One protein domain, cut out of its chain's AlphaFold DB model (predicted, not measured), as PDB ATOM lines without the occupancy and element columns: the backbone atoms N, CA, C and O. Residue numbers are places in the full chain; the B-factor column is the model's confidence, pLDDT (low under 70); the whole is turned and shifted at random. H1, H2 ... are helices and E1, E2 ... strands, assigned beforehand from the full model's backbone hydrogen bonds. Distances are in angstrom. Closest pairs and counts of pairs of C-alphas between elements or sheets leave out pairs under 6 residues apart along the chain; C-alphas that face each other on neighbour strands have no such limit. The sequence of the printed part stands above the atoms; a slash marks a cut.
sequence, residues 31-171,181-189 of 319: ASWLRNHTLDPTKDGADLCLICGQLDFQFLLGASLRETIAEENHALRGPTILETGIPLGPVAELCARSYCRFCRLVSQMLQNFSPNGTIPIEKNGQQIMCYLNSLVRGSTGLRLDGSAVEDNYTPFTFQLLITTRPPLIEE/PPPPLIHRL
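What this domain is: This is residues 31 to 171 and 181 to 189 of the 319 residues of an uncharacterized protein of Hyaloscypha variabilis F (UniProt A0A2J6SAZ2). A long, strongly twisted two-strand ribbon, E2 and E4, runs through the middle, with shorter strands E1, E3 and E5 along its edges; H5 and the small H4 pack over one face near one end. H1 lies well away from the sheet, and residues 74 to 79, in the link after H3, stick out. The printed part has 150 residues, with five named helices and five named strands: along the chain H1, H2 and H3 come first, then E1, then H4 and H5, and then the other four strands; in the branched sheet E2 has E1, E3 and E4 as antiparallel neighbours, and E5 is an antiparallel neighbour of E4. The class is mixed, helices and strands, with under half of the residues in named elements. The whole is compact, with a radius of gyration of the C-alphas of 16.2 A, and spans 43 by 42 by 36 A.

How they stand to each other: H1, residues 41 to 44, is not on the sheet and touches no helix. H2, residues 57 to 60, and H3, residues 65 to 73, meet only through their link, and each only grazes the sheet. H3 comes nearest to E2, residues 129 to 138, at the C-alphas of Leu 65 and Ser 134, 5.6 A apart. E1, residues 86 to 90, is antiparallel to E2, with N 88 and O 130 at 2.8 A. H4, residues 91 to 96, and H5, residues 101 to 113, touch at a steep tilt of 51 degrees, opposite ways; their closest C-alphas, Leu 94 and Cys 103, are 5.6 A apart, and H5 touches with residues 103 to 107 alone. Both are on the same face of the sheet, at heights over the sheet of 5.7 A for H4 and 9.4 A for H5. H5 runs across the strands, at 71 degrees on the local plane to E4, residues 157 to 165. E2 and E3, residues 141 to 143, form a hairpin, with N 136 and O 143 at 2.9 A. E1 and E3 lie on one side of E2 and E4 on the other side, with N 133 and O 161 at 2.8 A. E5, residues 185 to 187, is E4's other neighbour, with N 160 and O 186 at 2.8 A. In H3, H4 and H5 every O i to N i+4 pair is within hydrogen-bond range; H1 and H2 are too short for such a pair.

Where its parts are: H1 begins at C-alpha 41, (-48.291, -27.938, -40.978). H3 is 12.3 A long, E1 12.2 A, H5 18.4 A, E2 28.1 A and E4 25.6 A. E5 ends at C-alpha 187, (-28.319, -39.280, -46.962).

The domain as a whole: The farthest C-alphas, Gly 125 and Tyr 153, are 48.1 A apart. Residues 172 to 180 are not printed; C-alphas 171 and 181 are 11.9 A apart across the cut. Long links join H1 to H2, H3 to E1, H5 to E2 and E3 to E4. Mean pLDDT of the printed part is 73.4; 59 residues are under 70, among them 63 to 84 and 137 to 157.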
ATOM      1  N   ALA A  31     -35.694 -17.664 -49.882       65.56
ATOM      2  CA  ALA A  31     -34.592 -18.567 -50.190       65.56
ATOM      3  C   ALA A  31     -35.110 -19.980 -50.515       65.56
ATOM      4  O   ALA A  31     -35.929 -20.538 -49.783       65.56
ATOM      5  N   SER A  32     -34.600 -20.552 -51.601       63.56
ATOM      6  CA  SER A  32     -35.024 -21.820 -52.221       63.56
ATOM      7  C   SER A  32     -34.983 -23.060 -51.312       63.56
ATOM      8  O   SER A  32     -35.677 -24.041 -51.568       63.56
ATOM      9  N   TRP A  33     -34.214 -23.020 -50.222       67.12
ATOM     10  CA  TRP A  33     -34.089 -24.093 -49.226       67.12
ATOM     11  C   TRP A  33     -35.098 -24.005 -48.066       67.12
ATOM     12  O   TRP A  33     -35.088 -24.859 -47.169       67.12
ATOM     13  N   LEU A  34     -35.960 -22.985 -48.062       78.62
ATOM     14  CA  LEU A  34     -37.063 -22.841 -47.116       78.62
ATOM     15  C   LEU A  34     -38.367 -23.348 -47.736       78.62
ATOM     16  O   LEU A  34     -38.688 -23.038 -48.882       78.62
ATOM     17  N   ARG A  35     -39.172 -24.079 -46.957       74.00
ATOM     18  CA  ARG A  35     -40.496 -24.525 -47.403       74.00
ATOM     19  C   ARG A  35     -41.377 -23.322 -47.732       74.00
ATOM     20  O   ARG A  35     -41.512 -22.383 -46.943       74.00
ATOM     21  N   ASN A  36     -42.097 -23.416 -48.845       61.97
ATOM     22  CA  ASN A  36     -43.246 -22.554 -49.077       61.97
ATOM     23  C   ASN A  36     -44.331 -22.892 -48.042       61.97
ATOM     24  O   ASN A  36     -44.725 -24.048 -47.900       61.97
ATOM     25  N   HIS A  37     -44.842 -21.886 -47.324       53.94
ATOM     26  CA  HIS A  37     -45.895 -22.030 -46.299       53.94
ATOM     27  C   HIS A  37     -47.253 -22.542 -46.842       53.94
ATOM     28  O   HIS A  37     -48.265 -22.468 -46.152       53.94
ATOM     29  N   THR A  38     -47.301 -23.037 -48.079       45.41
ATOM     30  CA  THR A  38     -48.479 -23.627 -48.721       45.41
ATOM     31  C   THR A  38     -48.705 -25.096 -48.355       45.41
ATOM     32  O   THR A  38     -49.768 -25.625 -48.671       45.41
ATOM     33  N   LEU A  39     -47.755 -25.759 -47.682       46.75
ATOM     34  CA  LEU A  39     -47.928 -27.122 -47.166       46.75
ATOM     35  C   LEU A  39     -48.510 -27.097 -45.746       46.75
ATOM     36  O   LEU A  39     -48.024 -26.377 -44.874       46.75
ATOM     37  N   ASP A  40     -49.564 -27.884 -45.534       46.03
ATOM     38  CA  ASP A  40     -50.329 -27.959 -44.289       46.03
ATOM     39  C   ASP A  40     -49.437 -28.437 -43.117       46.03
ATOM     40  O   ASP A  40     -49.005 -29.599 -43.105       46.03
ATOM     41  N   PRO A  41     -49.158 -27.587 -42.106       46.00
ATOM     42  CA  PRO A  41     -48.291 -27.938 -40.978       46.00
ATOM     43  C   PRO A  41     -48.827 -29.118 -40.155       46.00
ATOM     44  O   PRO A  41     -48.065 -29.747 -39.419       46.00
ATOM     45  N   THR A  42     -50.115 -29.454 -40.300       48.50
ATOM     46  CA  THR A  42     -50.750 -30.573 -39.594       48.50
ATOM     47  C   THR A  42     -50.486 -31.941 -40.232       48.50
ATOM     48  O   THR A  42     -50.687 -32.952 -39.559       48.50
ATOM     49  N   LYS A  43     -49.994 -32.002 -41.483       51.31
ATOM     50  CA  LYS A  43     -49.727 -33.270 -42.192       51.31
ATOM     51  C   LYS A  43     -48.243 -33.624 -42.337       51.31
ATOM     52  O   LYS A  43     -47.917 -34.797 -42.194       51.31
ATOM     53  N   ASP A  44     -47.348 -32.642 -42.510       52.03
ATOM     54  CA  ASP A  44     -45.932 -32.891 -42.879       52.03
ATOM     55  C   ASP A  44     -44.879 -32.299 -41.910       52.03
ATOM     56  O   ASP A  44     -43.693 -32.184 -42.251       52.03
ATOM     57  N   GLY A  45     -45.280 -31.885 -40.699       56.28
ATOM     58  CA  GLY A  45     -44.387 -31.169 -39.775       56.28
ATOM     59  C   GLY A  45     -44.723 -31.226 -38.282       56.28
ATOM     60  O   GLY A  45     -44.039 -30.561 -37.509       56.28
ATOM     61  N   ALA A  46     -45.716 -32.017 -37.857       63.00
ATOM     62  CA  ALA A  46     -46.191 -32.034 -36.465       63.00
ATOM     63  C   ALA A  46     -45.101 -32.380 -35.424       63.00
ATOM     64  O   ALA A  46     -45.194 -31.957 -34.274       63.00
ATOM     65  N   ASP A  47     -44.034 -33.069 -35.844       81.25
ATOM     66  CA  ASP A  47     -42.930 -33.495 -34.978       81.25
ATOM     67  C   ASP A  47     -41.605 -32.753 -35.263       81.25
ATOM     68  O   ASP A  47     -40.523 -33.282 -34.984       81.25
ATOM     69  N   LEU A  48     -41.647 -31.559 -35.866       88.81
ATOM     70  CA  LEU A  48     -40.471 -30.714 -36.117       88.81
ATOM     71  C   LEU A  48     -40.566 -29.391 -35.342       88.81
ATOM     72  O   LEU A  48     -41.644 -28.834 -35.163       88.81
ATOM     73  N   CYS A  49     -39.429 -28.866 -34.875       87.62
ATOM     74  CA  CYS A  49     -39.379 -27.530 -34.272       87.62
ATOM     75  C   CYS A  49     -39.518 -26.433 -35.340       87.62
ATOM     76  O   CYS A  49     -39.352 -26.699 -36.530       87.62
ATOM     77  N   LEU A  50     -39.740 -25.182 -34.921       85.38
ATOM     78  CA  LEU A  50     -39.911 -24.039 -35.830       85.38
ATOM     79  C   LEU A  50     -38.760 -23.863 -36.830       85.38
ATOM     80  O   LEU A  50     -39.004 -23.436 -37.952       85.38
ATOM     81  N   ILE A  51     -37.524 -24.192 -36.446       86.44
ATOM     82  CA  ILE A  51     -36.359 -24.109 -37.337       86.44
ATOM     83  C   ILE A  51     -36.394 -25.264 -38.346       86.44
ATOM     84  O   ILE A  51     -36.391 -25.042 -39.551       86.44
ATOM     85  N   CYS A  52     -36.484 -26.510 -37.873       88.69
ATOM     86  CA  CYS A  52     -36.439 -27.689 -38.740       88.69
ATOM     87  C   CYS A  52     -37.667 -27.818 -39.649       88.69
ATOM     88  O   CYS A  52     -37.553 -28.345 -40.750       88.69
ATOM     89  N   GLY A  53     -38.830 -27.337 -39.206       86.00
ATOM     90  CA  GLY A  53     -40.065 -27.334 -39.989       86.00
ATOM     91  C   GLY A  53     -40.034 -26.363 -41.170       86.00
ATOM     92  O   GLY A  53     -40.800 -26.536 -42.111       86.00
ATOM     93  N   GLN A  54     -39.132 -25.377 -41.150       84.75
ATOM     94  CA  GLN A  54     -38.920 -24.466 -42.273       84.75
ATOM     95  C   GLN A  54     -37.996 -25.049 -43.346       84.75
ATOM     96  O   GLN A  54     -37.975 -24.523 -44.451       84.75
ATOM     97  N   LEU A  55     -37.252 -26.122 -43.065       86.19
ATOM     98  CA  LEU A  55     -36.294 -26.689 -44.014       86.19
ATOM     99  C   LEU A  55     -37.001 -27.504 -45.103       86.19
ATOM    100  O   LEU A  55     -37.789 -28.420 -44.820       86.19
ATOM    101  N   ASP A  56     -36.675 -27.209 -46.358       85.12
ATOM    102  CA  ASP A  56     -37.050 -28.049 -47.488       85.12
ATOM    103  C   ASP A  56     -36.012 -29.169 -47.668       85.12
ATOM    104  O   ASP A  56     -35.018 -29.044 -48.381       85.12
ATOM    105  N   PHE A  57     -36.233 -30.297 -46.988       82.75
ATOM    106  CA  PHE A  57     -35.360 -31.468 -47.106       82.75
ATOM    107  C   PHE A  57     -35.346 -32.074 -48.512       82.75
ATOM    108  O   PHE A  57     -34.362 -32.717 -48.868       82.75
ATOM    109  N   GLN A  58     -36.408 -31.891 -49.307       78.81
ATOM    110  CA  GLN A  58     -36.440 -32.390 -50.679       78.81
ATOM    111  C   GLN A  58     -35.482 -31.583 -51.553       78.81
ATOM    112  O   GLN A  58     -34.711 -32.179 -52.304       78.81
ATOM    113  N   PHE A  59     -35.488 -30.258 -51.402       80.06
ATOM    114  CA  PHE A  59     -34.505 -29.385 -52.031       80.06
ATOM    115  C   PHE A  59     -33.088 -29.684 -51.525       80.06
ATOM    116  O   PHE A  59     -32.191 -29.953 -52.318       80.06
ATOM    117  N   LEU A  60     -32.885 -29.723 -50.204       79.94
ATOM    118  CA  LEU A  60     -31.556 -29.907 -49.606       79.94
ATOM    119  C   LEU A  60     -30.901 -31.249 -49.983       79.94
ATOM    120  O   LEU A  60     -29.678 -31.334 -50.045       79.94
ATOM    121  N   LEU A  61     -31.699 -32.290 -50.246       78.25
ATOM    122  CA  LEU A  61     -31.243 -33.610 -50.707       78.25
ATOM    123  C   LEU A  61     -31.324 -33.788 -52.235       78.25
ATOM    124  O   LEU A  61     -31.158 -34.906 -52.728       78.25
ATOM    125  N   GLY A  62     -31.617 -32.723 -52.981       71.25
ATOM    126  CA  GLY A  62     -31.787 -32.749 -54.435       71.25
ATOM    127  C   GLY A  62     -31.039 -31.648 -55.188       71.25
ATOM    128  O   GLY A  62     -30.969 -31.720 -56.411       71.25
ATOM    129  N   ALA A  63     -30.490 -30.657 -54.485       69.69
ATOM    130  CA  ALA A  63     -29.783 -29.521 -55.061       69.69
ATOM    131  C   ALA A  63     -28.588 -29.080 -54.198       69.69
ATOM    132  O   ALA A  63     -28.532 -29.298 -52.981       69.69
ATOM    133  N   SER A  64     -27.623 -28.430 -54.853       68.69
ATOM    134  CA  SER A  64     -26.441 -27.854 -54.217       68.69
ATOM    135  C   SER A  64     -26.785 -26.500 -53.609       68.69
ATOM    136  O   SER A  64     -26.970 -25.514 -54.319       68.69
ATOM    137  N   LEU A  65     -26.819 -26.443 -52.275       68.38
ATOM    138  CA  LEU A  65     -27.104 -25.213 -51.535       68.38
ATOM    139  C   LEU A  65     -26.166 -24.074 -51.979       68.38
ATOM    140  O   LEU A  65     -26.622 -22.975 -52.273       68.38
ATOM    141  N   ARG A  66     -24.861 -24.349 -52.081       66.00
ATOM    142  CA  ARG A  66     -23.836 -23.342 -52.393       66.00
ATOM    143  C   ARG A  66     -23.972 -22.758 -53.798       66.00
ATOM    144  O   ARG A  66     -23.714 -21.571 -53.966       66.00
ATOM    145  N   GLU A  67     -24.363 -23.562 -54.782       64.31
ATOM    146  CA  GLU A  67     -24.537 -23.096 -56.166       64.31
ATOM    147  C   GLU A  67     -25.783 -22.243 -56.318       64.31
ATOM    148  O   GLU A  67     -25.691 -21.145 -56.857       64.31
ATOM    149  N   THR A  68     -26.908 -22.681 -55.748       63.62
ATOM    150  CA  THR A  68     -28.148 -21.897 -55.786       63.62
ATOM    151  C   THR A  68     -27.954 -20.527 -55.133       63.62
ATOM    152  O   THR A  68     -28.392 -19.509 -55.657       63.62
ATOM    153  N   ILE A  69     -27.190 -20.466 -54.042       63.44
ATOM    154  CA  ILE A  69     -26.858 -19.201 -53.376       63.44
ATOM    155  C   ILE A  69     -25.857 -18.366 -54.178       63.44
ATOM    156  O   ILE A  69     -25.916 -17.137 -54.139       63.44
ATOM    157  N   ALA A  70     -24.896 -18.990 -54.861       60.53
ATOM    158  CA  ALA A  70     -23.958 -18.265 -55.714       60.53
ATOM    159  C   ALA A  70     -24.701 -17.585 -56.874       60.53
ATOM    160  O   ALA A  70     -24.471 -16.403 -57.127       60.53
ATOM    161  N   GLU A  71     -25.642 -18.291 -57.507       59.16
ATOM    162  CA  GLU A  71     -26.536 -17.753 -58.540       59.16
ATOM    163  C   GLU A  71     -27.406 -16.600 -58.007       59.16
ATOM    164  O   GLU A  71     -27.456 -15.541 -58.634       59.16
ATOM    165  N   GLU A  72     -28.001 -16.749 -56.815       58.28
ATOM    166  CA  GLU A  72     -28.782 -15.693 -56.145       58.28
ATOM    167  C   GLU A  72     -27.919 -14.449 -55.804       58.28
ATOM    168  O   GLU A  72     -28.357 -13.308 -55.974       58.28
ATOM    169  N   ASN A  73     -26.660 -14.628 -55.376       52.72
ATOM    170  CA  ASN A  73     -25.763 -13.525 -54.982       52.72
ATOM    171  C   ASN A  73     -25.051 -12.826 -56.149       52.72
ATOM    172  O   ASN A  73     -24.582 -11.698 -55.981       52.72
ATOM    173  N   HIS A  74     -24.996 -13.412 -57.348       51.69
ATOM    174  CA  HIS A  74     -24.499 -12.693 -58.529       51.69
ATOM    175  C   HIS A  74     -25.332 -11.429 -58.849       51.69
ATOM    176  O   HIS A  74     -24.837 -10.536 -59.543       51.69
ATOM    177  N   ALA A  75     -26.542 -11.300 -58.284       47.59
ATOM    178  CA  ALA A  75     -27.378 -10.100 -58.346       47.59
ATOM    179  C   ALA A  75     -27.132  -9.073 -57.212       47.59
ATOM    180  O   ALA A  75     -27.448  -7.893 -57.380       47.59
ATOM    181  N   LEU A  76     -26.546  -9.465 -56.071       46.47
ATOM    182  CA  LEU A  76     -26.406  -8.633 -54.866       46.47
ATOM    183  C   LEU A  76     -24.989  -8.788 -54.284       46.47
ATOM    184  O   LEU A  76     -24.660  -9.787 -53.659       46.47
ATOM    185  N   ARG A  77     -24.121  -7.783 -54.482       38.50
ATOM    186  CA  ARG A  77     -22.737  -7.767 -53.960       38.50
ATOM    187  C   ARG A  77     -22.710  -7.752 -52.419       38.50
ATOM    188  O   ARG A  77     -22.620  -6.682 -51.820       38.50
ATOM    189  N   GLY A  78     -22.731  -8.921 -51.787       38.50
ATOM    190  CA  GLY A  78     -22.529  -9.114 -50.348       38.50
ATOM    191  C   GLY A  78     -21.778 -10.420 -50.050       38.50
ATOM    192  O   GLY A  78     -21.740 -11.301 -50.906       38.50
ATOM    193  N   PRO A  79     -21.128 -10.550 -48.876       34.84
ATOM    194  CA  PRO A  79     -20.481 -11.797 -48.472       34.84
ATOM    195  C   PRO A  79     -21.517 -12.921 -48.344       34.84
ATOM    196  O   PRO A  79     -22.592 -12.726 -47.776       34.84
ATOM    197  N   THR A  80     -21.194 -14.097 -48.880       43.91
ATOM    198  CA  THR A  80     -22.091 -15.252 -48.956       43.91
ATOM    199  C   THR A  80     -22.474 -15.722 -47.548       43.91
ATOM    200  O   THR A  80     -21.627 -16.186 -46.789       43.91
ATOM    201  N   ILE A  81     -23.761 -15.635 -47.198       45.88
ATOM    202  CA  ILE A  81     -24.334 -15.900 -45.857       45.88
ATOM    203  C   ILE A  81     -24.090 -17.344 -45.347       45.88
ATOM    204  O   ILE A  81     -24.357 -17.649 -44.190       45.88
ATOM    205  N   LEU A  82     -23.548 -18.246 -46.176       53.00
ATOM    206  CA  LEU A  82     -23.474 -19.684 -45.903       53.00
ATOM    207  C   LEU A  82     -22.073 -20.309 -46.054       53.00
ATOM    208  O   LEU A  82     -21.976 -21.514 -46.262       53.00
ATOM    209  N   GLU A  83     -20.978 -19.561 -45.846       55.94
ATOM    210  CA  GLU A  83     -19.640 -20.176 -45.637       55.94
ATOM    211  C   GLU A  83     -19.621 -21.203 -44.484       55.94
ATOM    212  O   GLU A  83     -18.722 -22.038 -44.380       55.94
ATOM    213  N   THR A  84     -20.600 -21.125 -43.582       62.03
ATOM    214  CA  THR A  84     -20.694 -21.925 -42.357       62.03
ATOM    215  C   THR A  84     -21.846 -22.940 -42.372       62.03
ATOM    216  O   THR A  84     -21.838 -23.856 -41.548       62.03
ATOM    217  N   GLY A  85     -22.785 -22.823 -43.321       77.62
ATOM    218  CA  GLY A  85     -24.011 -23.626 -43.419       77.62
ATOM    219  C   GLY A  85     -25.248 -22.975 -42.789       77.62
ATOM    220  O   GLY A  85     -25.172 -21.919 -42.167       77.62
ATOM    221  N   ILE A  86     -26.419 -23.598 -42.963       86.25
ATOM    222  CA  ILE A  86     -27.700 -23.121 -42.419       86.25
ATOM    223  C   ILE A  86     -27.672 -23.295 -40.895       86.25
ATOM    224  O   ILE A  86     -27.524 -24.429 -40.428       86.25
ATOM    225  N   PRO A  87     -27.833 -22.229 -40.093       87.06
ATOM    226  CA  PRO A  87     -27.775 -22.345 -38.642       87.06
ATOM    227  C   PRO A  87     -28.989 -23.118 -38.108       87.06
ATOM    228  O   PRO A  87     -30.135 -22.699 -38.268       87.06
ATOM    229  N   LEU A  88     -28.736 -24.227 -37.413       90.12
ATOM    230  CA  LEU A  88     -29.752 -24.950 -36.633       90.12
ATOM    231  C   LEU A  88     -29.890 -24.384 -35.207       90.12
ATOM    232  O   LEU A  88     -30.862 -24.679 -34.505       90.12
ATOM    233  N   GLY A  89     -28.923 -23.561 -34.794       89.31
ATOM    234  CA  GLY A  89     -28.859 -22.902 -33.494       89.31
ATOM    235  C   GLY A  89     -27.870 -23.568 -32.532       89.31
ATOM    236  O   GLY A  89     -27.087 -24.436 -32.937       89.31
ATOM    237  N   PRO A  90     -27.883 -23.158 -31.256       92.44
ATOM    238  CA  PRO A  90     -26.993 -23.722 -30.259       92.44
ATOM    239  C   PRO A  90     -27.256 -25.200 -29.986       92.44
ATOM    240  O   PRO A  90     -28.404 -25.636 -29.875       92.44
ATOM    241  N   VAL A  91     -26.185 -25.963 -29.776       91.56
ATOM    242  CA  VAL A  91     -26.252 -27.395 -29.456       91.56
ATOM    243  C   VAL A  91     -27.067 -27.653 -28.186       91.56
ATOM    244  O   VAL A  91     -27.845 -28.605 -28.151       91.56
ATOM    245  N   ALA A  92     -26.963 -26.783 -27.175       90.50
ATOM    246  CA  ALA A  92     -27.757 -26.876 -25.948       90.50
ATOM    247  C   ALA A  92     -29.272 -26.852 -26.228       90.50
ATOM    248  O   ALA A  92     -30.017 -27.698 -25.733       90.50
ATOM    249  N   GLU A  93     -29.727 -25.920 -27.069       90.50
ATOM    250  CA  GLU A  93     -31.139 -25.801 -27.442       90.50
ATOM    251  C   GLU A  93     -31.587 -26.938 -28.357       90.50
ATOM    252  O   GLU A  93     -32.695 -27.453 -28.218       90.50
ATOM    253  N   LEU A  94     -30.723 -27.352 -29.287       91.19
ATOM    254  CA  LEU A  94     -30.984 -28.476 -30.181       91.19
ATOM    255  C   LEU A  94     -31.222 -29.761 -29.377       91.19
ATOM    256  O   LEU A  94     -32.214 -30.449 -29.616       91.19
ATOM    257  N   CYS A  95     -30.384 -30.028 -28.372       89.81
ATOM    258  CA  CYS A  95     -30.548 -31.172 -27.473       89.81
ATOM    259  C   CYS A  95     -31.794 -31.048 -26.580       89.81
ATOM    260  O   CYS A  95     -32.443 -32.054 -26.290       89.81
ATOM    261  N   ALA A  96     -32.167 -29.829 -26.173       90.50
ATOM    262  CA  ALA A  96     -33.387 -29.586 -25.400       90.50
ATOM    263  C   ALA A  96     -34.673 -29.824 -26.217       90.50
ATOM    264  O   ALA A  96     -35.705 -30.201 -25.660       90.50
ATOM    265  N   ARG A  97     -34.624 -29.663 -27.549       90.44
ATOM    266  CA  ARG A  97     -35.744 -29.907 -28.482       90.44
ATOM    267  C   ARG A  97     -35.934 -31.400 -28.775       90.44
ATOM    268  O   ARG A  97     -36.056 -31.809 -29.929       90.44
ATOM    269  N   SER A  98     -36.019 -32.223 -27.730       85.75
ATOM    270  CA  SER A  98     -36.137 -33.686 -27.839       85.75
ATOM    271  C   SER A  98     -37.399 -34.156 -28.573       85.75
ATOM    272  O   SER A  98     -37.414 -35.265 -29.115       85.75
ATOM    273  N   TYR A  99     -38.441 -33.319 -28.636       89.12
ATOM    274  CA  TYR A  99     -39.659 -33.570 -29.411       89.12
ATOM    275  C   TYR A  99     -39.412 -33.551 -30.928       89.12
ATOM    276  O   TYR A  99     -40.056 -34.301 -31.656       89.12
ATOM    277  N   CYS A 100     -38.456 -32.744 -31.403       92.06
ATOM    278  CA  CYS A 100     -38.179 -32.584 -32.823       92.06
ATOM    279  C   CYS A 100     -37.398 -33.790 -33.357       92.06
ATOM    280  O   CYS A 100     -36.261 -34.030 -32.942       92.06
ATOM    281  N   ARG A 101     -37.972 -34.536 -34.311       91.62
ATOM    282  CA  ARG A 101     -37.325 -35.733 -34.888       91.62
ATOM    283  C   ARG A 101     -35.975 -35.417 -35.531       91.62
ATOM    284  O   ARG A 101     -35.030 -36.180 -35.350       91.62
ATOM    285  N   PHE A 102     -35.869 -34.291 -36.238       92.44
ATOM    286  CA  PHE A 102     -34.609 -33.893 -36.866       92.44
ATOM    287  C   PHE A 102     -33.565 -33.445 -35.836       92.44
ATOM    288  O   PHE A 102     -32.423 -33.882 -35.916       92.44
ATOM    289  N   CYS A 103     -33.946 -32.658 -34.819       93.44
ATOM    290  CA  CYS A 103     -33.022 -32.317 -33.728       93.44
ATOM    291  C   CYS A 103     -32.526 -33.575 -33.010       93.44
ATOM    292  O   CYS A 103     -31.338 -33.685 -32.744       93.44
ATOM    293  N   ARG A 104     -33.403 -34.558 -32.766       92.75
ATOM    294  CA  ARG A 104     -33.022 -35.832 -32.145       92.75
ATOM    295  C   ARG A 104     -31.999 -36.602 -32.982       92.75
ATOM    296  O   ARG A 104     -31.015 -37.081 -32.424       92.75
ATOM    297  N   LEU A 105     -32.208 -36.681 -34.300       91.75
ATOM    298  CA  LEU A 105     -31.241 -37.269 -35.230       91.75
ATOM    299  C   LEU A 105     -29.891 -36.544 -35.138       91.75
ATOM    300  O   LEU A 105     -28.867 -37.187 -34.921       91.75
ATOM    301  N   VAL A 106     -29.893 -35.213 -35.238       92.75
ATOM    302  CA  VAL A 106     -28.669 -34.402 -35.183       92.75
ATOM    303  C   VAL A 106     -27.951 -34.559 -33.840       92.75
ATOM    304  O   VAL A 106     -26.741 -34.770 -33.826       92.75
ATOM    305  N   SER A 107     -28.666 -34.540 -32.713       91.38
ATOM    306  CA  SER A 107     -28.088 -34.805 -31.391       91.38
ATOM    307  C   SER A 107     -27.416 -36.174 -31.336       91.38
ATOM    308  O   SER A 107     -26.274 -36.268 -30.898       91.38
ATOM    309  N   GLN A 108     -28.078 -37.226 -31.818       89.69
ATOM    310  CA  GLN A 108     -27.503 -38.572 -31.829       89.69
ATOM    311  C   GLN A 108     -26.246 -38.652 -32.709       89.69
ATOM    312  O   GLN A 108     -25.260 -39.280 -32.328       89.69
ATOM    313  N   MET A 109     -26.244 -37.976 -33.859       89.94
ATOM    314  CA  MET A 109     -25.066 -37.892 -34.726       89.94
ATOM    315  C   MET A 109     -23.901 -37.175 -34.040       89.94
ATOM    316  O   MET A 109     -22.784 -37.686 -34.054       89.94
ATOM    317  N   LEU A 110     -24.153 -36.027 -33.401       89.56
ATOM    318  CA  LEU A 110     -23.133 -35.293 -32.643       89.56
ATOM    319  C   LEU A 110     -22.614 -36.105 -31.451       89.56
ATOM    320  O   LEU A 110     -21.434 -36.028 -31.123       89.56
ATOM    321  N   GLN A 111     -23.478 -36.901 -30.819       88.25
ATOM    322  CA  GLN A 111     -23.096 -37.792 -29.731       88.25
ATOM    323  C   GLN A 111     -22.124 -38.873 -30.208       88.25
ATOM    324  O   GLN A 111     -21.093 -39.075 -29.577       88.25
ATOM    325  N   ASN A 112     -22.428 -39.513 -31.341       84.00
ATOM    326  CA  ASN A 112     -21.574 -40.534 -31.951       84.00
ATOM    327  C   ASN A 112     -20.261 -39.959 -32.496       84.00
ATOM    328  O   ASN A 112     -19.254 -40.656 -32.540       84.00
ATOM    329  N   PHE A 113     -20.280 -38.697 -32.929       83.69
ATOM    330  CA  PHE A 113     -19.094 -37.991 -33.407       83.69
ATOM    331  C   PHE A 113     -18.213 -37.475 -32.260       83.69
ATOM    332  O   PHE A 113     -17.042 -37.185 -32.466       83.69
ATOM    333  N   SER A 114     -18.751 -37.342 -31.047       82.06
ATOM    334  CA  SER A 114     -17.982 -36.886 -29.893       82.06
ATOM    335  C   SER A 114     -17.103 -38.017 -29.335       82.06
ATOM    336  O   SER A 114     -17.641 -39.087 -29.039       82.06
ATOM    337  N   PRO A 115     -15.795 -37.794 -29.082       72.19
ATOM    338  CA  PRO A 115     -14.880 -38.833 -28.590       72.19
ATOM    339  C   PRO A 115     -15.344 -39.532 -27.303       72.19
ATOM    340  O   PRO A 115     -15.117 -40.721 -27.114       72.19
ATOM    341  N   ASN A 116     -16.034 -38.797 -26.425       73.25
ATOM    342  CA  ASN A 116     -16.485 -39.293 -25.121       73.25
ATOM    343  C   ASN A 116     -17.949 -39.762 -25.122       73.25
ATOM    344  O   ASN A 116     -18.504 -40.043 -24.060       73.25
ATOM    345  N   GLY A 117     -18.621 -39.775 -26.281       74.94
ATOM    346  CA  GLY A 117     -20.047 -40.104 -26.372       74.94
ATOM    347  C   GLY A 117     -20.968 -39.097 -25.667       74.94
ATOM    348  O   GLY A 117     -22.145 -39.381 -25.439       74.94
ATOM    349  N   THR A 118     -20.447 -37.922 -25.300       82.25
ATOM    350  CA  THR A 118     -21.189 -36.816 -24.681       82.25
ATOM    351  C   THR A 118     -21.040 -35.564 -25.523       82.25
ATOM    352  O   THR A 118     -19.924 -35.206 -25.899       82.25
ATOM    353  N   ILE A 119     -22.143 -34.874 -25.790       82.38
ATOM    354  CA  ILE A 119     -22.129 -33.666 -26.613       82.38
ATOM    355  C   ILE A 119     -21.731 -32.475 -25.724       82.38
ATOM    356  O   ILE A 119     -22.491 -32.140 -24.810       82.38
ATOM    357  N   PRO A 120     -20.577 -31.822 -25.944       83.44
ATOM    358  CA  PRO A 120     -20.268 -30.594 -25.229       83.44
ATOM    359  C   PRO A 120     -21.221 -29.491 -25.706       83.44
ATOM    360  O   PRO A 120     -21.439 -29.312 -26.904       83.44
ATOM    361  N   ILE A 121     -21.816 -28.762 -24.763       84.44
ATOM    362  CA  ILE A 121     -22.669 -27.598 -25.059       84.44
ATOM    363  C   ILE A 121     -21.849 -26.311 -25.221       84.44
ATOM    364  O   ILE A 121     -22.285 -25.372 -25.886       84.44
ATOM    365  N   GLU A 122     -20.642 -26.301 -24.656       85.81
ATOM    366  CA  GLU A 122     -19.675 -25.213 -24.712       85.81
ATOM    367  C   GLU A 122     -18.261 -25.782 -24.896       85.81
ATOM    368  O   GLU A 122     -17.948 -26.865 -24.396       85.81
ATOM    369  N   LYS A 123     -17.395 -25.043 -25.594       83.31
ATOM    370  CA  LYS A 123     -15.958 -25.325 -25.727       83.31
ATOM    371  C   LYS A 123     -15.206 -24.000 -25.656       83.31
ATOM    372  O   LYS A 123     -15.616 -23.022 -26.272       83.31
ATOM    373  N   ASN A 124     -14.137 -23.949 -24.862       83.81
ATOM    374  CA  ASN A 124     -13.337 -22.738 -24.624       83.81
ATOM    375  C   ASN A 124     -14.160 -21.521 -24.143       83.81
ATOM    376  O   ASN A 124     -13.865 -20.383 -24.500       83.81
ATOM    377  N   GLY A 125     -15.215 -21.757 -23.351       81.94
ATOM    378  CA  GLY A 125     -16.116 -20.703 -22.864       81.94
ATOM    379  C   GLY A 125     -17.042 -20.110 -23.933       81.94
ATOM    380  O   GLY A 125     -17.682 -19.091 -23.683       81.94
ATOM    381  N   GLN A 126     -17.111 -20.721 -25.119       86.25
ATOM    382  CA  GLN A 126     -18.032 -20.352 -26.189       86.25
ATOM    383  C   GLN A 126     -19.101 -21.427 -26.368       86.25
ATOM    384  O   GLN A 126     -18.807 -22.625 -26.350       86.25
ATOM    385  N   GLN A 127     -20.337 -20.990 -26.589       90.19
ATOM    386  CA  GLN A 127     -21.438 -21.878 -26.934       90.19
ATOM    387  C   GLN A 127     -21.186 -22.535 -28.292       90.19
ATOM    388  O   GLN A 127     -20.776 -21.874 -29.246       90.19
ATOM    389  N   ILE A 128     -21.444 -23.839 -28.383       90.44
ATOM    390  CA  ILE A 128     -21.280 -24.567 -29.639       90.44
ATOM    391  C   ILE A 128     -22.532 -24.384 -30.494       90.44
ATOM    392  O   ILE A 128     -23.641 -24.751 -30.098       90.44
ATOM    393  N   MET A 129     -22.339 -23.835 -31.687       90.81
ATOM    394  CA  MET A 129     -23.359 -23.632 -32.709       90.81
ATOM    395  C   MET A 129     -23.354 -24.789 -33.701       90.81
ATOM    396  O   MET A 129     -22.289 -25.266 -34.090       90.81
ATOM    397  N   CYS A 130     -24.541 -25.226 -34.123       92.12
ATOM    398  CA  CYS A 130     -24.734 -26.310 -35.080       92.12
ATOM    399  C   CYS A 130     -25.234 -25.767 -36.424       92.12
ATOM    400  O   CYS A 130     -26.155 -24.946 -36.463       92.12
ATOM    401  N   TYR A 131     -24.678 -26.282 -37.522       90.50
ATOM    402  CA  TYR A 131     -25.007 -25.873 -38.885       90.50
ATOM    403  C   TYR A 131     -25.299 -27.079 -39.779       90.50
ATOM    404  O   TYR A 131     -24.745 -28.163 -39.588       90.50
ATOM    405  N   LEU A 132     -26.171 -26.871 -40.763       89.56
ATOM    406  CA  LEU A 132     -26.546 -27.835 -41.789       89.56
ATOM    407  C   LEU A 132     -25.995 -27.395 -43.145       89.56
ATOM    408  O   LEU A 132     -26.250 -26.284 -43.599       89.56
ATOM    409  N   ASN A 133     -25.280 -28.286 -43.814       84.62
ATOM    410  CA  ASN A 133     -24.704 -28.050 -45.131       84.62
ATOM    411  C   ASN A 133     -25.259 -29.073 -46.121       84.62
ATOM    412  O   ASN A 133     -25.571 -30.191 -45.719       84.62
ATOM    413  N   SER A 134     -25.346 -28.711 -47.400       81.56
ATOM    414  CA  SER A 134     -25.572 -29.666 -48.491       81.56
ATOM    415  C   SER A 134     -24.251 -29.893 -49.220       81.56
ATOM    416  O   SER A 134     -23.536 -28.940 -49.525       81.56
ATOM    417  N   LEU A 135     -23.915 -31.160 -49.438       74.00
ATOM    418  CA  LEU A 135     -22.717 -31.623 -50.120       74.00
ATOM    419  C   LEU A 135     -23.099 -32.423 -51.354       74.00
ATOM    420  O   LEU A 135     -24.075 -33.175 -51.345       74.00
ATOM    421  N   VAL A 136     -22.240 -32.351 -52.363       70.25
ATOM    422  CA  VAL A 136     -22.280 -33.239 -53.522       70.25
ATOM    423  C   VAL A 136     -21.195 -34.293 -53.346       70.25
ATOM    424  O   VAL A 136     -20.015 -33.977 -53.190       70.25
ATOM    425  N   ARG A 137     -21.580 -35.568 -53.359       67.44
ATOM    426  CA  ARG A 137     -20.644 -36.692 -53.432       67.44
ATOM    427  C   ARG A 137     -20.566 -37.172 -54.871       67.44
ATOM    428  O   ARG A 137     -21.526 -37.767 -55.353       67.44
ATOM    429  N   GLY A 138     -19.426 -36.941 -55.514       64.56
ATOM    430  CA  GLY A 138     -19.085 -37.508 -56.819       64.56
ATOM    431  C   GLY A 138     -18.057 -38.635 -56.698       64.56
ATOM    432  O   GLY A 138     -17.683 -39.043 -55.595       64.56
ATOM    433  N   SER A 139     -17.540 -39.114 -57.832       57.44
ATOM    434  CA  SER A 139     -16.524 -40.182 -57.848       57.44
ATOM    435  C   SER A 139     -15.188 -39.790 -57.211       57.44
ATOM    436  O   SER A 139     -14.431 -40.664 -56.816       57.44
ATOM    437  N   THR A 140     -14.892 -38.494 -57.117       57.41
ATOM    438  CA  THR A 140     -13.649 -37.959 -56.535       57.41
ATOM    439  C   THR A 140     -13.779 -37.618 -55.047       57.41
ATOM    440  O   THR A 140     -12.830 -37.123 -54.445       57.41
ATOM    441  N   GLY A 141     -14.944 -37.879 -54.438       62.38
ATOM    442  CA  GLY A 141     -15.207 -37.630 -53.021       62.38
ATOM    443  C   GLY A 141     -16.292 -36.582 -52.764       62.38
ATOM    444  O   GLY A 141     -17.155 -36.327 -53.605       62.38
ATOM    445  N   LEU A 142     -16.279 -36.025 -51.550       61.66
ATOM    446  CA  LEU A 142     -17.222 -35.000 -51.098       61.66
ATOM    447  C   LEU A 142     -16.767 -33.605 -51.508       61.66
ATOM    448  O   LEU A 142     -15.613 -33.241 -51.281       61.66
ATOM    449  N   ARG A 143     -17.696 -32.803 -52.030       62.84
ATOM    450  CA  ARG A 143     -17.484 -31.394 -52.365       62.84
ATOM    451  C   ARG A 143     -18.613 -30.527 -51.812       62.84
ATOM    452  O   ARG A 143     -19.755 -30.967 -51.687       62.84
ATOM    453  N   LEU A 144     -18.256 -29.293 -51.458       56.75
ATOM    454  CA  LEU A 144     -19.180 -28.247 -51.000       56.75
ATOM    455  C   LEU A 144     -19.821 -27.479 -52.165       56.75
ATOM    456  O   LEU A 144     -20.808 -26.784 -51.961       56.75
ATOM    457  N   ASP A 145     -19.233 -27.549 -53.359       57.06
ATOM    458  CA  ASP A 145     -19.800 -27.037 -54.605       57.06
ATOM    459  C   ASP A 145     -20.034 -28.193 -55.589       57.06
ATOM    460  O   ASP A 145     -19.381 -29.236 -55.513       57.06
ATOM    461  N   GLY A 146     -20.994 -28.016 -56.494       51.12
ATOM    462  CA  GLY A 146     -21.238 -28.920 -57.618       51.12
ATOM    463  C   GLY A 146     -20.413 -28.534 -58.848       51.12
ATOM    464  O   GLY A 146     -20.774 -28.929 -59.959       51.12
ATOM    465  N   SER A 147     -19.329 -27.758 -58.645       53.53
ATOM    466  CA  SER A 147     -18.518 -27.166 -59.709       53.53
ATOM    467  C   SER A 147     -18.234 -28.212 -60.778       53.53
ATOM    468  O   SER A 147     -17.697 -29.282 -60.476       53.53
ATOM    469  N   ALA A 148     -18.728 -27.890 -61.982       46.62
ATOM    470  CA  ALA A 148     -19.017 -28.781 -63.097       46.62
ATOM    471  C   ALA A 148     -18.352 -30.147 -62.963       46.62
ATOM    472  O   ALA A 148     -17.165 -30.337 -63.233       46.62
ATOM    473  N   VAL A 149     -19.157 -31.123 -62.566       46.91
ATOM    474  CA  VAL A 149     -18.911 -32.492 -62.979       46.91
ATOM    475  C   VAL A 149     -18.855 -32.451 -64.512       46.91
ATOM    476  O   VAL A 149     -19.893 -32.364 -65.156       46.91
ATOM    477  N   GLU A 150     -17.649 -32.417 -65.092       48.00
ATOM    478  CA  GLU A 150     -17.424 -32.218 -66.539       48.00
ATOM    479  C   GLU A 150     -18.122 -33.280 -67.410       48.00
ATOM    480  O   GLU A 150     -18.302 -33.079 -68.607       48.00
ATOM    481  N   ASP A 151     -18.594 -34.368 -66.798       48.50
ATOM    482  CA  ASP A 151     -19.351 -35.435 -67.433       48.50
ATOM    483  C   ASP A 151     -20.755 -35.577 -66.819       48.50
ATOM    484  O   ASP A 151     -20.911 -36.061 -65.695       48.50
ATOM    485  N   ASN A 152     -21.794 -35.312 -67.622       50.19
ATOM    486  CA  ASN A 152     -23.215 -35.586 -67.321       50.19
ATOM    487  C   ASN A 152     -23.522 -37.057 -66.951       50.19
ATOM    488  O   ASN A 152     -24.663 -37.392 -66.642       50.19
ATOM    489  N   TYR A 153     -22.525 -37.943 -67.012       50.69
ATOM    490  CA  TYR A 153     -22.640 -39.373 -66.757       50.69
ATOM    491  C   TYR A 153     -21.982 -39.836 -65.458       50.69
ATOM    492  O   TYR A 153     -22.127 -41.008 -65.112       50.69
ATOM    493  N   THR A 154     -21.262 -38.984 -64.711       53.09
ATOM    494  CA  THR A 154     -20.750 -39.466 -63.420       53.09
ATOM    495  C   THR A 154     -21.858 -39.428 -62.368       53.09
ATOM    496  O   THR A 154     -22.465 -38.378 -62.153       53.09
ATOM    497  N   PRO A 155     -22.155 -40.562 -61.712       56.53
ATOM    498  CA  PRO A 155     -23.180 -40.598 -60.686       56.53
ATOM    499  C   PRO A 155     -22.740 -39.727 -59.509       56.53
ATOM    500  O   PRO A 155     -21.622 -39.858 -59.002       56.53
ATOM    501  N   PHE A 156     -23.635 -38.853 -59.066       62.31
ATOM    502  CA  PHE A 156     -23.456 -38.051 -57.867       62.31
ATOM    503  C   PHE A 156     -24.662 -38.200 -56.947       62.31
ATOM    504  O   PHE A 156     -25.762 -38.561 -57.367       62.31
ATOM    505  N   THR A 157     -24.449 -37.942 -55.662       69.81
ATOM    506  CA  THR A 157     -25.517 -37.953 -54.661       69.81
ATOM    507  C   THR A 157     -25.405 -36.725 -53.779       69.81
ATOM    508  O   THR A 157     -24.300 -36.307 -53.431       69.81
ATOM    509  N   PHE A 158     -26.546 -36.154 -53.403       74.69
ATOM    510  CA  PHE A 158     -26.586 -35.094 -52.404       74.69
ATOM    511  C   PHE A 158     -26.623 -35.705 -51.005       74.69
ATOM    512  O   PHE A 158     -27.373 -36.648 -50.732       74.69
ATOM    513  N   GLN A 159     -25.799 -35.165 -50.115       80.44
ATOM    514  CA  GLN A 159     -25.739 -35.543 -48.709       80.44
ATOM    515  C   GLN A 159     -25.788 -34.283 -47.857       80.44
ATOM    516  O   GLN A 159     -25.219 -33.264 -48.230       80.44
ATOM    517  N   LEU A 160     -26.426 -34.348 -46.695       87.12
ATOM    518  CA  LEU A 160     -26.348 -33.265 -45.725       87.12
ATOM    519  C   LEU A 160     -25.192 -33.518 -44.768       87.12
ATOM    520  O   LEU A 160     -24.978 -34.652 -44.346       87.12
ATOM    521  N   LEU A 161     -24.479 -32.465 -44.398       87.00
ATOM    522  CA  LEU A 161     -23.414 -32.508 -43.404       87.00
ATOM    523  C   LEU A 161     -23.776 -31.617 -42.222       87.00
ATOM    524  O   LEU A 161     -24.077 -30.434 -42.393       87.00
ATOM    525  N   ILE A 162     -23.680 -32.183 -41.022       90.31
ATOM    526  CA  ILE A 162     -23.737 -31.418 -39.780       90.31
ATOM    527  C   ILE A 162     -22.335 -30.922 -39.431       90.31
ATOM    528  O   ILE A 162     -21.384 -31.696 -39.380       90.31
ATOM    529  N   THR A 163     -22.194 -29.631 -39.161       88.38
ATOM    530  CA  THR A 163     -20.938 -29.056 -38.660       88.38
ATOM    531  C   THR A 163     -21.185 -28.262 -37.388       88.38
ATOM    532  O   THR A 163     -22.305 -27.817 -37.119       88.38
ATOM    533  N   THR A 164     -20.135 -28.087 -36.585       89.50
ATOM    534  CA  THR A 164     -20.197 -27.266 -35.375       89.50
ATOM    535  C   THR A 164     -19.159 -26.154 -35.388       89.50
ATOM    536  O   THR A 164     -18.079 -26.289 -35.969       89.50
ATOM    537  N   ARG A 165     -19.479 -25.044 -34.720       87.44
ATOM    538  CA  ARG A 165     -18.545 -23.950 -34.432       87.44
ATOM    539  C   ARG A 165     -18.626 -23.621 -32.936       87.44
ATOM    540  O   ARG A 165     -19.713 -23.269 -32.487       87.44
ATOM    541  N   PRO A 166     -17.525 -23.706 -32.173       87.50
ATOM    542  CA  PRO A 166     -16.247 -24.321 -32.551       87.50
ATOM    543  C   PRO A 166     -16.387 -25.819 -32.926       87.50
ATOM    544  O   PRO A 166     -17.390 -26.455 -32.576       87.50
ATOM    545  N   PRO A 167     -15.423 -26.391 -33.675       85.56
ATOM    546  CA  PRO A 167     -15.459 -27.800 -34.055       85.56
ATOM    547  C   PRO A 167     -15.321 -28.704 -32.823       85.56
ATOM    548  O   PRO A 167     -14.528 -28.424 -31.916       85.56
ATOM    549  N   LEU A 168     -16.098 -29.793 -32.791       82.75
ATOM    550  CA  LEU A 168     -16.050 -30.767 -31.694       82.75
ATOM    551  C   LEU A 168     -14.667 -31.417 -31.573       82.75
ATOM    552  O   LEU A 168     -14.120 -31.463 -30.474       82.75
ATOM    553  N   ILE A 169     -14.097 -31.831 -32.704       77.94
ATOM    554  CA  ILE A 169     -12.753 -32.407 -32.817       77.94
ATOM    555  C   ILE A 169     -11.895 -31.432 -33.621       77.94
ATOM    556  O   ILE A 169     -12.301 -31.025 -34.712       77.94
ATOM    557  N   GLU A 170     -10.739 -31.034 -33.092       72.56
ATOM    558  CA  GLU A 170      -9.780 -30.238 -33.863       72.56
ATOM    559  C   GLU A 170      -8.922 -31.150 -34.749       72.56
ATOM    560  O   GLU A 170      -8.524 -32.235 -34.336       72.56
ATOM    561  N   GLU A 171      -8.602 -30.713 -35.971       63.03
ATOM    562  CA  GLU A 171      -7.803 -31.518 -36.916       63.03
ATOM    563  C   GLU A 171      -6.422 -31.902 -36.355       63.03
ATOM    564  O   GLU A 171      -5.864 -32.923 -36.742       63.03
ATOM    565  N   PRO A 181     -13.901 -40.330 -36.009       71.12
ATOM    566  CA  PRO A 181     -15.227 -40.840 -36.308       71.12
ATOM    567  C   PRO A 181     -15.674 -40.365 -37.700       71.12
ATOM    568  O   PRO A 181     -15.291 -39.276 -38.145       71.12
ATOM    569  N   PRO A 182     -16.497 -41.161 -38.410       72.19
ATOM    570  CA  PRO A 182     -16.989 -40.765 -39.718       72.19
ATOM    571  C   PRO A 182     -17.755 -39.439 -39.605       72.19
ATOM    572  O   PRO A 182     -18.473 -39.227 -38.622       72.19
ATOM    573  N   PRO A 183     -17.633 -38.542 -40.600       76.81
ATOM    574  CA  PRO A 183     -18.316 -37.260 -40.562       76.81
ATOM    575  C   PRO A 183     -19.834 -37.464 -40.431       76.81
ATOM    576  O   PRO A 183     -20.378 -38.397 -41.033       76.81
ATOM    577  N   PRO A 184     -20.536 -36.596 -39.680       86.12
ATOM    578  CA  PRO A 184     -21.969 -36.718 -39.445       86.12
ATOM    579  C   PRO A 184     -22.755 -36.353 -40.716       86.12
ATOM    580  O   PRO A 184     -23.226 -35.227 -40.895       86.12
ATOM    581  N   LEU A 185     -22.890 -37.341 -41.602       85.88
ATOM    582  CA  LEU A 185     -23.557 -37.239 -42.896       85.88
ATOM    583  C   LEU A 185     -24.966 -37.836 -42.858       85.88
ATOM    584  O   LEU A 185     -25.181 -38.932 -42.344       85.88
ATOM    585  N   ILE A 186     -25.912 -37.142 -43.481       87.31
ATOM    586  CA  ILE A 186     -27.290 -37.591 -43.689       87.31
ATOM    587  C   ILE A 186     -27.476 -37.818 -45.186       87.31
ATOM    588  O   ILE A 186     -27.168 -36.947 -45.995       87.31
ATOM    589  N   HIS A 187     -27.997 -38.977 -45.571       80.06
ATOM    590  CA  HIS A 187     -28.319 -39.280 -46.962       80.06
ATOM    591  C   HIS A 187     -29.774 -39.718 -47.079       80.06
ATOM    592  O   HIS A 187     -30.361 -40.257 -46.139       80.06
ATOM    593  N   ARG A 188     -30.369 -39.484 -48.250       74.44
ATOM    594  CA  ARG A 188     -31.723 -39.947 -48.537       74.44
ATOM    595  C   ARG A 188     -31.715 -41.468 -48.682       74.44
ATOM    596  O   ARG A 188     -31.041 -42.002 -49.558       74.44
ATOM    597  N   LEU A 189     -32.512 -42.154 -47.870       67.00
ATOM    598  CA  LEU A 189     -32.849 -43.552 -48.119       67.00
ATOM    599  C   LEU A 189     -33.903 -43.593 -49.231       67.00
ATOM    600  O   LEU A 189     -34.957 -42.967 -49.127       67.00
TER     601      LEU A 189